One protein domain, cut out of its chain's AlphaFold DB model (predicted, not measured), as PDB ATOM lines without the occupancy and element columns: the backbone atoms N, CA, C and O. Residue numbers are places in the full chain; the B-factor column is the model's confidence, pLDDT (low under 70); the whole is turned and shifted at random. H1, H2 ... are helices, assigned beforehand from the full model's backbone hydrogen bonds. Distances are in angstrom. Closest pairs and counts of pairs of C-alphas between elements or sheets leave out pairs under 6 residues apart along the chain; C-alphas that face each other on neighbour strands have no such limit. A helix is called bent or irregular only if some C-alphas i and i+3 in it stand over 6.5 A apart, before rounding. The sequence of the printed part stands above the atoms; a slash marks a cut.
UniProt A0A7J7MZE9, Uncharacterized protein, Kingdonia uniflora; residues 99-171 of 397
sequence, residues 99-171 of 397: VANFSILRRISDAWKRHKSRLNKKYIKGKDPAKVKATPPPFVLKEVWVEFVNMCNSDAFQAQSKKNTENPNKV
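AT A GLANCE: This is residues 99 to 171 of the 397 residues of an uncharacterized protein of Kingdonia uniflora (UniProt A0A7J7MZE9). Two helical arms, the long H1 and the shorter H4, reach out from a small compact head and spread apart like the limbs of a wide V. The head is a helical hairpin of H2 and H3 together with the last part of H1, while residues 99 to 115 of H1, residues 154 to 160, of which 155 to 160 belong to H4, and residues 162 to 171, of which 162 to 170 belong to H4, stick out from it. The printed part has 73 residues with four named helices, in the order H1, H2, H3, H4, and no named strand; the class is all helix. The whole is loose, with a radius of gyration of the C-alphas of 14.6 A, and only just flat, spanning 42 by 33 by 18 A.

HOW THE PARTS SIT: The longest helix is H1, residues 99 to 124, and its residues 99 to 115 stand free. H1 is close to but not clearly touching H2, residues 129 to 134; their closest C-alphas, those of Ile 124 and Val 132, are 6.3 A apart. The lines of H1 and H2 are about perpendicular, at 81 degrees. H1 is also close to but not clearly touching H3, residues 142 to 153, with the C-alphas of Ile 124 and Val 149 closest at 7.2 A. The lines of H1 and H3 are about perpendicular, at 85 degrees. H2 and H3 touch and form a hairpin, at a shallow tilt of 9 degrees, opposite ways; their closest C-alphas, those of Lys 133 and Val 146, are 5.4 A apart. H4, residues 155 to 170, is close to but not clearly touching H3, with the C-alphas of Met 151 and Phe 157 closest at 6.7 A. H3 and H4 stand at a steep tilt of 51 degrees and run the same way. H4 is apart from H1 and from H2. In H1 and H3 every O i to N i+4 pair is within hydrogen-bond range; in H2 it is 1 of 2 and in H4 10 of 12.

IN THESE COORDINATES: H1 begins at C-alpha 99, (8.794, -28.261, 55.188), and ends at C-alpha 124, (28.927, -32.255, 25.342), 36.2 A from first to last C-alpha. It is neither bent nor irregular, but only just: C-alphas 121 and 124 are 6.2 A apart. H2 measures 8.9 A and H3 16.5 A. H4 measures 21.7 A and ends at C-alpha 170, (3.635, -41.782, 24.961). H4 is irregular, but only just: C-alphas 165 and 168 are 6.51 A apart.

THE WHOLE: The two C-alphas farthest apart, those of Val 99 and Lys 131, are 44.0 A apart. Without the stretches that stand free, the body has 39 residues and spans 24 by 19 by 15 A. The printed part has no cut. The links H1 to H2 and H3 to H4 are tight, and H2 to H3 is short. The mean pLDDT of the printed part is 89.3, and residues 99 to 100 are under 70.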
ATOM      1  N   VAL A  99       9.430 -28.804  56.405       52.62
ATOM      2  CA  VAL A  99       8.794 -28.261  55.188       52.62
ATOM      3  C   VAL A  99       9.684 -27.249  54.441       52.62
ATOM      4  O   VAL A  99       9.781 -27.291  53.212       52.62
ATOM      5  N   ALA A 100      10.384 -26.366  55.162       58.31
ATOM      6  CA  ALA A 100      11.321 -25.411  54.573       58.31
ATOM      7  C   ALA A 100      12.527 -26.135  53.951       58.31
ATOM      8  O   ALA A 100      12.895 -25.820  52.815       58.31
ATOM      9  N   ASN A 101      13.045 -27.173  54.624       73.69
ATOM     10  CA  ASN A 101      14.127 -28.024  54.118       73.69
ATOM     11  C   ASN A 101      13.781 -28.669  52.777       73.69
ATOM     12  O   ASN A 101      14.541 -28.536  51.819       73.69
ATOM     13  N   PHE A 102      12.602 -29.286  52.656       73.62
ATOM     14  CA  PHE A 102      12.197 -29.913  51.396       73.62
ATOM     15  C   PHE A 102      12.115 -28.899  50.248       73.62
ATOM     16  O   PHE A 102      12.600 -29.148  49.143       73.62
ATOM     17  N   SER A 103      11.542 -27.720  50.504       70.69
ATOM     18  CA  SER A 103      11.376 -26.691  49.474       70.69
ATOM     19  C   SER A 103      12.711 -26.121  48.974       70.69
ATOM     20  O   SER A 103      12.882 -25.912  47.768       70.69
ATOM     21  N   ILE A 104      13.668 -25.910  49.883       77.19
ATOM     22  CA  ILE A 104      14.997 -25.378  49.575       77.19
ATOM     23  C   ILE A 104      15.823 -26.441  48.852       77.19
ATOM     24  O   ILE A 104      16.336 -26.162  47.767       77.19
ATOM     25  N   LEU A 105      15.867 -27.673  49.369       82.06
ATOM     26  CA  LEU A 105      16.554 -28.795  48.723       82.06
ATOM     27  C   LEU A 105      15.999 -29.062  47.322       82.06
ATOM     28  O   LEU A 105      16.771 -29.256  46.380       82.06
ATOM     29  N   ARG A 106      14.675 -28.974  47.134       82.06
ATOM     30  CA  ARG A 106      14.052 -29.078  45.807       82.06
ATOM     31  C   ARG A 106      14.536 -27.976  44.868       82.06
ATOM     32  O   ARG A 106      14.936 -28.267  43.746       82.06
ATOM     33  N   ARG A 107      14.565 -26.716  45.318       79.31
ATOM     34  CA  ARG A 107      15.045 -25.584  44.500       79.31
ATOM     35  C   ARG A 107      16.520 -25.719  44.127       79.31
ATOM     36  O   ARG A 107      16.867 -25.438  42.979       79.31
ATOM     37  N   ILE A 108      17.362 -26.154  45.063       84.81
ATOM     38  CA  ILE A 108      18.784 -26.428  44.823       84.81
ATOM     39  C   ILE A 108      18.922 -27.560  43.799       84.81
ATOM     40  O   ILE A 108      19.617 -27.394  42.796       84.81
ATOM     41  N   SER A 109      18.189 -28.661  43.982       85.19
ATOM     42  CA  SER A 109      18.164 -29.795  43.052       85.19
ATOM     43  C   SER A 109      17.735 -29.373  41.643       85.19
ATOM     44  O   SER A 109      18.397 -29.706  40.660       85.19
ATOM     45  N   ASP A 110      16.690 -28.555  41.516       83.56
ATOM     46  CA  ASP A 110      16.207 -28.060  40.225       83.56
ATOM     47  C   ASP A 110      17.184 -27.083  39.564       83.56
ATOM     48  O   ASP A 110      17.346 -27.081  38.338       83.56
ATOM     49  N   ALA A 111      17.829 -26.217  40.348       85.50
ATOM     50  CA  ALA A 111      18.872 -25.327  39.853       85.50
ATOM     51  C   ALA A 111      20.078 -26.132  39.348       85.50
ATOM     52  O   ALA A 111      20.591 -25.856  38.259       85.50
ATOM     53  N   TRP A 112      20.465 -27.176  40.083       87.69
ATOM     54  CA  TRP A 112      21.541 -28.087  39.716       87.69
ATOM     55  C   TRP A 112      21.224 -28.876  38.441       87.69
ATOM     56  O   TRP A 112      22.021 -28.877  37.502       87.69
ATOM     57  N   LYS A 113      20.027 -29.469  38.332       87.50
ATOM     58  CA  LYS A 113      19.554 -30.152  37.112       87.50
ATOM     59  C   LYS A 113      19.595 -29.226  35.894       87.50
ATOM     60  O   LYS A 113      20.117 -29.608  34.845       87.50
ATOM     61  N   ARG A 114      19.117 -27.983  36.036       89.81
ATOM     62  CA  ARG A 114      19.172 -26.962  34.974       89.81
ATOM     63  C   ARG A 114      20.604 -26.577  34.609       89.81
ATOM     64  O   ARG A 114      20.898 -26.357  33.436       89.81
ATOM     65  N   HIS A 115      21.502 -26.482  35.583       91.50
ATOM     66  CA  HIS A 115      22.913 -26.212  35.327       91.50
ATOM     67  C   HIS A 115      23.573 -27.352  34.535       91.50
ATOM     68  O   HIS A 115      24.108 -27.092  33.458       91.50
ATOM     69  N   LYS A 116      23.429 -28.607  34.982       91.31
ATOM     70  CA  LYS A 116      23.935 -29.794  34.269       91.31
ATOM     71  C   LYS A 116      23.382 -29.900  32.848       91.31
ATOM     72  O   LYS A 116      24.136 -30.134  31.911       91.31
ATOM     73  N   SER A 117      22.083 -29.654  32.666       90.44
ATOM     74  CA  SER A 117      21.449 -29.644  31.341       90.44
ATOM     75  C   SER A 117      22.074 -28.599  30.404       90.44
ATOM     76  O   SER A 117      22.385 -28.908  29.252       90.44
ATOM     77  N   ARG A 118      22.341 -27.383  30.903       94.50
ATOM     78  CA  ARG A 118      23.024 -26.333  30.127       94.50
ATOM     79  C   ARG A 118      24.452 -26.723  29.755       94.50
ATOM     80  O   ARG A 118      24.848 -26.488  28.615       94.50
ATOM     81  N   LEU A 119      25.202 -27.323  30.681       94.38
ATOM     82  CA  LEU A 119      26.550 -27.820  30.400       94.38
ATOM     83  C   LEU A 119      26.531 -28.900  29.319       94.38
ATOM     84  O   LEU A 119      27.247 -28.775  28.327       94.38
ATOM     85  N   ASN A 120      25.653 -29.894  29.464       93.25
ATOM     86  CA  ASN A 120      25.503 -30.973  28.494       93.25
ATOM     87  C   ASN A 120      25.160 -30.420  27.100       93.25
ATOM     88  O   ASN A 120      25.850 -30.713  26.130       93.25
ATOM     89  N   LYS A 121      24.158 -29.535  26.997       93.06
ATOM     90  CA  LYS A 121      23.732 -28.949  25.716       93.06
ATOM     91  C   LYS A 121      24.823 -28.109  25.043       93.06
ATOM     92  O   LYS A 121      24.939 -28.153  23.825       93.06
ATOM     93  N   LYS A 122      25.586 -27.321  25.809       95.69
ATOM     94  CA  LYS A 122      26.577 -26.382  25.255       95.69
ATOM     95  C   LYS A 122      27.910 -27.056  24.913       95.69
ATOM     96  O   LYS A 122      28.541 -26.713  23.911       95.69
ATOM     97  N   TYR A 123      28.360 -27.980  25.756       95.50
ATOM     98  CA  TYR A 123      29.729 -28.488  25.698       95.50
ATOM     99  C   TYR A 123      29.837 -29.955  25.288       95.50
ATOM    100  O   TYR A 123      30.853 -30.290  24.697       95.50
ATOM    101  N   ILE A 124      28.826 -30.796  25.539       94.62
ATOM    102  CA  ILE A 124      28.927 -32.255  25.342       94.62
ATOM    103  C   ILE A 124      28.116 -32.726  24.127       94.62
ATOM    104  O   ILE A 124      28.636 -33.440  23.275       94.62
ATOM    105  N   LYS A 125      26.841 -32.328  24.021       92.69
ATOM    106  CA  LYS A 125      25.898 -32.867  23.031       92.69
ATOM    107  C   LYS A 125      26.410 -32.690  21.595       92.69
ATOM    108  O   LYS A 125      26.652 -31.566  21.161       92.69
ATOM    109  N   GLY A 126      26.503 -33.802  20.863       91.75
ATOM    110  CA  GLY A 126      26.904 -33.831  19.451       91.75
ATOM    111  C   GLY A 126      28.406 -33.660  19.204       91.75
ATOM    112  O   GLY A 126      28.798 -33.415  18.069       91.75
ATOM    113  N   LYS A 127      29.243 -33.755  20.243       94.88
ATOM    114  CA  LYS A 127      30.702 -33.657  20.132       94.88
ATOM    115  C   LYS A 127      31.366 -34.959  20.564       94.88
ATOM    116  O   LYS A 127      30.813 -35.705  21.365       94.88
ATOM    117  N   ASP A 128      32.569 -35.188  20.050       95.69
ATOM    118  CA  ASP A 128      33.401 -36.333  20.416       95.69
ATOM    119  C   ASP A 128      33.784 -36.282  21.916       95.69
ATOM    120  O   ASP A 128      34.424 -35.309  22.343       95.69
ATOM    121  N   PRO A 129      33.423 -37.302  22.724       93.62
ATOM    122  CA  PRO A 129      33.731 -37.354  24.150       93.62
ATOM    123  C   PRO A 129      35.216 -37.171  24.474       93.62
ATOM    124  O   PRO A 129      35.535 -36.544  25.487       93.62
ATOM    125  N   ALA A 130      36.127 -37.672  23.631       95.06
ATOM    126  CA  ALA A 130      37.566 -37.559  23.867       95.06
ATOM    127  C   ALA A 130      38.029 -36.095  23.821       95.06
ATOM    128  O   ALA A 130      38.721 -35.623  24.725       95.06
ATOM    129  N   LYS A 131      37.560 -35.338  22.821       95.44
ATOM    130  CA  LYS A 131      37.851 -33.901  22.687       95.44
ATOM    131  C   LYS A 131      37.219 -33.093  23.813       95.44
ATOM    132  O   LYS A 131      37.856 -32.206  24.372       95.44
ATOM    133  N   VAL A 132      35.982 -33.419  24.188       96.19
ATOM    134  CA  VAL A 132      35.260 -32.697  25.243       96.19
ATOM    135  C   VAL A 132      35.942 -32.848  26.606       96.19
ATOM    136  O   VAL A 132      36.008 -31.869  27.347       96.19
ATOM    137  N   LYS A 133      36.499 -34.024  26.927       96.19
ATOM    138  CA  LYS A 133      37.270 -34.251  28.166       96.19
ATOM    139  C   LYS A 133      38.529 -33.384  28.260       96.19
ATOM    140  O   LYS A 133      38.896 -32.977  29.358       96.19
ATOM    141  N   ALA A 134      39.174 -33.088  27.130       95.75
ATOM    142  CA  ALA A 134      40.408 -32.305  27.090       95.75
ATOM    143  C   ALA A 134      40.186 -30.797  27.309       95.75
ATOM    144  O   ALA A 134      41.077 -30.118  27.813       95.75
ATOM    145  N   THR A 135      39.002 -30.276  26.972       96.00
ATOM    146  CA  THR A 135      38.655 -28.846  27.083       96.00
ATOM    147  C   THR A 135      37.521 -28.601  28.089       96.00
ATOM    148  O   THR A 135      36.366 -28.441  27.677       96.00
ATOM    149  N   PRO A 136      37.814 -28.564  29.404       95.81
ATOM    150  CA  PRO A 136      36.827 -28.206  30.419       95.81
ATOM    151  C   PRO A 136      36.451 -26.712  30.347       95.81
ATOM    152  O   PRO A 136      37.275 -25.874  29.970       95.81
ATOM    153  N   PRO A 137      35.216 -26.329  30.725       94.81
ATOM    154  CA  PRO A 137      34.861 -24.925  30.925       94.81
ATOM    155  C   PRO A 137      35.713 -24.276  32.035       94.81
ATOM    156  O   PRO A 137      36.018 -24.942  33.020       94.81
ATOM    157  N   PRO A 138      36.004 -22.961  31.969       95.00
ATOM    158  CA  PRO A 138      36.958 -22.289  32.870       95.00
ATOM    159  C   PRO A 138      36.527 -22.229  34.346       95.00
ATOM    160  O   PRO A 138      37.278 -21.771  35.195       95.00
ATOM    161  N   PHE A 139      35.301 -22.644  34.649       94.62
ATOM    162  CA  PHE A 139      34.708 -22.631  35.987       94.62
ATOM    163  C   PHE A 139      34.429 -24.046  36.520       94.62
ATOM    164  O   PHE A 139      33.720 -24.187  37.514       94.62
ATOM    165  N   VAL A 140      34.914 -25.094  35.843       93.81
ATOM    166  CA  VAL A 140      34.737 -26.494  36.253       93.81
ATOM    167  C   VAL A 140      36.107 -27.143  36.401       93.81
ATOM    168  O   VAL A 140      36.940 -27.042  35.504       93.81
ATOM    169  N   LEU A 141      36.320 -27.824  37.527       94.56
ATOM    170  CA  LEU A 141      37.525 -28.614  37.767       94.56
ATOM    171  C   LEU A 141      37.642 -29.742  36.737       94.56
ATOM    172  O   LEU A 141      36.638 -30.342  36.339       94.56
ATOM    173  N   LYS A 142      38.866 -30.027  36.295       96.00
ATOM    174  CA  LYS A 142      39.124 -30.975  35.206       96.00
ATOM    175  C   LYS A 142      38.685 -32.392  35.580       96.00
ATOM    176  O   LYS A 142      38.105 -33.087  34.753       96.00
ATOM    177  N   GLU A 143      38.904 -32.787  36.825       95.56
ATOM    178  CA  GLU A 143      38.586 -34.106  37.374       95.56
ATOM    179  C   GLU A 143      37.067 -34.327  37.357       95.56
ATOM    180  O   GLU A 143      36.564 -35.253  36.718       95.56
ATOM    181  N   VAL A 144      36.328 -33.377  37.939       95.00
ATOM    182  CA  VAL A 144      34.857 -33.375  37.983       95.00
ATOM    183  C   VAL A 144      34.259 -33.313  36.577       95.00
ATOM    184  O   VAL A 144      33.220 -33.915  36.297       95.00
ATOM    185  N   TRP A 145      34.911 -32.591  35.661       96.81
ATOM    186  CA  TRP A 145      34.482 -32.520  34.270       96.81
ATOM    187  C   TRP A 145      34.569 -33.881  33.579       96.81
ATOM    188  O   TRP A 145      33.610 -34.283  32.921       96.81
ATOM    189  N   VAL A 146      35.672 -34.614  33.746       97.12
ATOM    190  CA  VAL A 146      35.845 -35.945  33.144       97.12
ATOM    191  C   VAL A 146      34.789 -36.921  33.663       97.12
ATOM    192  O   VAL A 146      34.167 -37.617  32.856       97.12
ATOM    193  N   GLU A 147      34.521 -36.929  34.970       96.81
ATOM    194  CA  GLU A 147      33.456 -37.745  35.569       96.81
ATOM    195  C   GLU A 147      32.074 -37.382  35.026       96.81
ATOM    196  O   GLU A 147      31.296 -38.260  34.648       96.81
ATOM    197  N   PHE A 148      31.770 -36.087  34.918       95.75
ATOM    198  CA  PHE A 148      30.504 -35.620  34.367       95.75
ATOM    199  C   PHE A 148      30.333 -36.024  32.897       95.75
ATOM    200  O   PHE A 148      29.263 -36.491  32.504       95.75
ATOM    201  N   VAL A 149      31.388 -35.905  32.083       97.19
ATOM    202  CA  VAL A 149      31.374 -36.345  30.682       97.19
ATOM    203  C   VAL A 149      31.212 -37.865  30.585       97.19
ATOM    204  O   VAL A 149      30.441 -38.327  29.746       97.19
ATOM    205  N   ASN A 150      31.867 -38.648  31.447       96.44
ATOM    206  CA  ASN A 150      31.683 -40.103  31.515       96.44
ATOM    207  C   ASN A 150      30.240 -40.468  31.880       96.44
ATOM    208  O   ASN A 150      29.616 -41.266  31.187       96.44
ATOM    209  N   MET A 151      29.679 -39.829  32.909       95.56
ATOM    210  CA  MET A 151      28.292 -40.022  33.331       95.56
ATOM    211  C   MET A 151      27.320 -39.714  32.188       95.56
ATOM    212  O   MET A 151      26.440 -40.521  31.902       95.56
ATOM    213  N   CYS A 152      27.490 -38.583  31.496       94.31
ATOM    214  CA  CYS A 152      26.629 -38.201  30.377       94.31
ATOM    215  C   CYS A 152      26.738 -39.138  29.166       94.31
ATOM    216  O   CYS A 152      25.769 -39.249  28.421       94.31
ATOM    217  N   ASN A 153      27.879 -39.797  28.955       94.06
ATOM    218  CA  ASN A 153      28.070 -40.760  27.865       94.06
ATOM    219  C   ASN A 153      27.813 -42.215  28.278       94.06
ATOM    220  O   ASN A 153      27.880 -43.091  27.427       94.06
ATOM    221  N   SER A 154      27.516 -42.480  29.552       96.25
ATOM    222  CA  SER A 154      27.175 -43.827  30.011       96.25
ATOM    223  C   SER A 154      25.866 -44.317  29.386       96.25
ATOM    224  O   SER A 154      24.903 -43.550  29.253       96.25
ATOM    225  N   ASP A 155      25.805 -45.609  29.069       95.75
ATOM    226  CA  ASP A 155      24.623 -46.232  28.462       95.75
ATOM    227  C   ASP A 155      23.379 -46.075  29.339       95.75
ATOM    228  O   ASP A 155      22.296 -45.773  28.840       95.75
ATOM    229  N   ALA A 156      23.539 -46.176  30.662       95.19
ATOM    230  CA  ALA A 156      22.456 -45.984  31.620       95.19
ATOM    231  C   ALA A 156      21.853 -44.570  31.541       95.19
ATOM    232  O   ALA A 156      20.629 -44.404  31.504       95.19
ATOM    233  N   PHE A 157      22.700 -43.537  31.465       91.75
ATOM    234  CA  PHE A 157      22.235 -42.157  31.337       91.75
ATOM    235  C   PHE A 157      21.562 -41.912  29.985       91.75
ATOM    236  O   PHE A 157      20.509 -41.272  29.930       91.75
ATOM    237  N   GLN A 158      22.133 -42.439  28.900       92.38
ATOM    238  CA  GLN A 158      21.561 -42.318  27.559       92.38
ATOM    239  C   GLN A 158      20.211 -43.037  27.450       92.38
ATOM    240  O   GLN A 158      19.248 -42.450  26.953       92.38
ATOM    241  N   ALA A 159      20.093 -44.247  28.000       93.56
ATOM    242  CA  ALA A 159      18.845 -45.003  28.060       93.56
ATOM    243  C   ALA A 159      17.765 -44.247  28.847       93.56
ATOM    244  O   ALA A 159      16.644 -44.071  28.357       93.56
ATOM    245  N   GLN A 160      18.105 -43.714  30.024       90.88
ATOM    246  CA  GLN A 160      17.168 -42.925  30.824       90.88
ATOM    247  C   GLN A 160      16.783 -41.611  30.129       90.88
ATOM    248  O   GLN A 160      15.620 -41.210  30.161       90.88
ATOM    249  N   SER A 161      17.731 -40.938  29.473       88.19
ATOM    250  CA  SER A 161      17.472 -39.716  28.708       88.19
ATOM    251  C   SER A 161      16.548 -39.983  27.518       88.19
ATOM    252  O   SER A 161      15.614 -39.211  27.283       88.19
ATOM    253  N   LYS A 162      16.756 -41.088  26.793       91.44
ATOM    254  CA  LYS A 162      15.890 -41.526  25.693       91.44
ATOM    255  C   LYS A 162      14.482 -41.830  26.205       91.44
ATOM    256  O   LYS A 162      13.526 -41.251  25.700       91.44
ATOM    257  N   LYS A 163      14.359 -42.601  27.293       90.81
ATOM    258  CA  LYS A 163      13.076 -42.874  27.966       90.81
ATOM    259  C   LYS A 163      12.360 -41.584  28.375       90.81
ATOM    260  O   LYS A 163      11.186 -41.417  28.075       90.81
ATOM    261  N   ASN A 164      13.066 -40.635  28.990       86.31
ATOM    262  CA  ASN A 164      12.494 -39.347  29.394       86.31
ATOM    263  C   ASN A 164      12.067 -38.478  28.201       86.31
ATOM    264  O   ASN A 164      11.141 -37.687  28.341       86.31
ATOM    265  N   THR A 165      12.733 -38.605  27.050       86.31
ATOM    266  CA  THR A 165      12.376 -37.884  25.817       86.31
ATOM    267  C   THR A 165      11.170 -38.522  25.125       86.31
ATOM    268  O   THR A 165      10.341 -37.817  24.561       86.31
ATOM    269  N   GLU A 166      11.041 -39.847  25.197       89.00
ATOM    270  CA  GLU A 166       9.912 -40.591  24.630       89.00
ATOM    271  C   GLU A 166       8.656 -40.552  25.502       89.00
ATOM    272  O   GLU A 166       7.551 -40.605  24.969       89.00
ATOM    273  N   ASN A 167       8.800 -40.479  26.828       85.50
ATOM    274  CA  ASN A 167       7.675 -40.493  27.765       85.50
ATOM    275  C   ASN A 167       6.610 -39.433  27.430       85.50
ATOM    276  O   ASN A 167       5.450 -39.825  27.345       85.50
ATOM    277  N   PRO A 168       6.949 -38.152  27.164       74.69
ATOM    278  CA  PRO A 168       5.976 -37.150  26.730       74.69
ATOM    279  C   PRO A 168       5.184 -37.561  25.485       74.69
ATOM    280  O   PRO A 168       3.980 -37.352  25.446       74.69
ATOM    281  N   ASN A 169       5.826 -38.209  24.507       75.06
ATOM    282  CA  ASN A 169       5.168 -38.657  23.273       75.06
ATOM    283  C   ASN A 169       4.239 -39.862  23.501       75.06
ATOM    284  O   ASN A 169       3.341 -40.112  22.702       75.06
ATOM    285  N   LYS A 170       4.468 -40.632  24.573       75.62
ATOM    286  CA  LYS A 170       3.635 -41.782  24.961       75.62
ATOM    287  C   LYS A 170       2.413 -41.369  25.779       75.62
ATOM    288  O   LYS A 170       1.462 -42.145  25.860       75.62
ATOM    289  N   VAL A 171       2.405 -40.167  26.362       70.31
ATOM    290  CA  VAL A 171       1.214 -39.634  27.028       70.31
ATOM    291  C   VAL A 171       0.221 -39.197  25.943       70.31
ATOM    292  O   VAL A 171       0.240 -38.063  25.480       70.31
TER     293      VAL A 171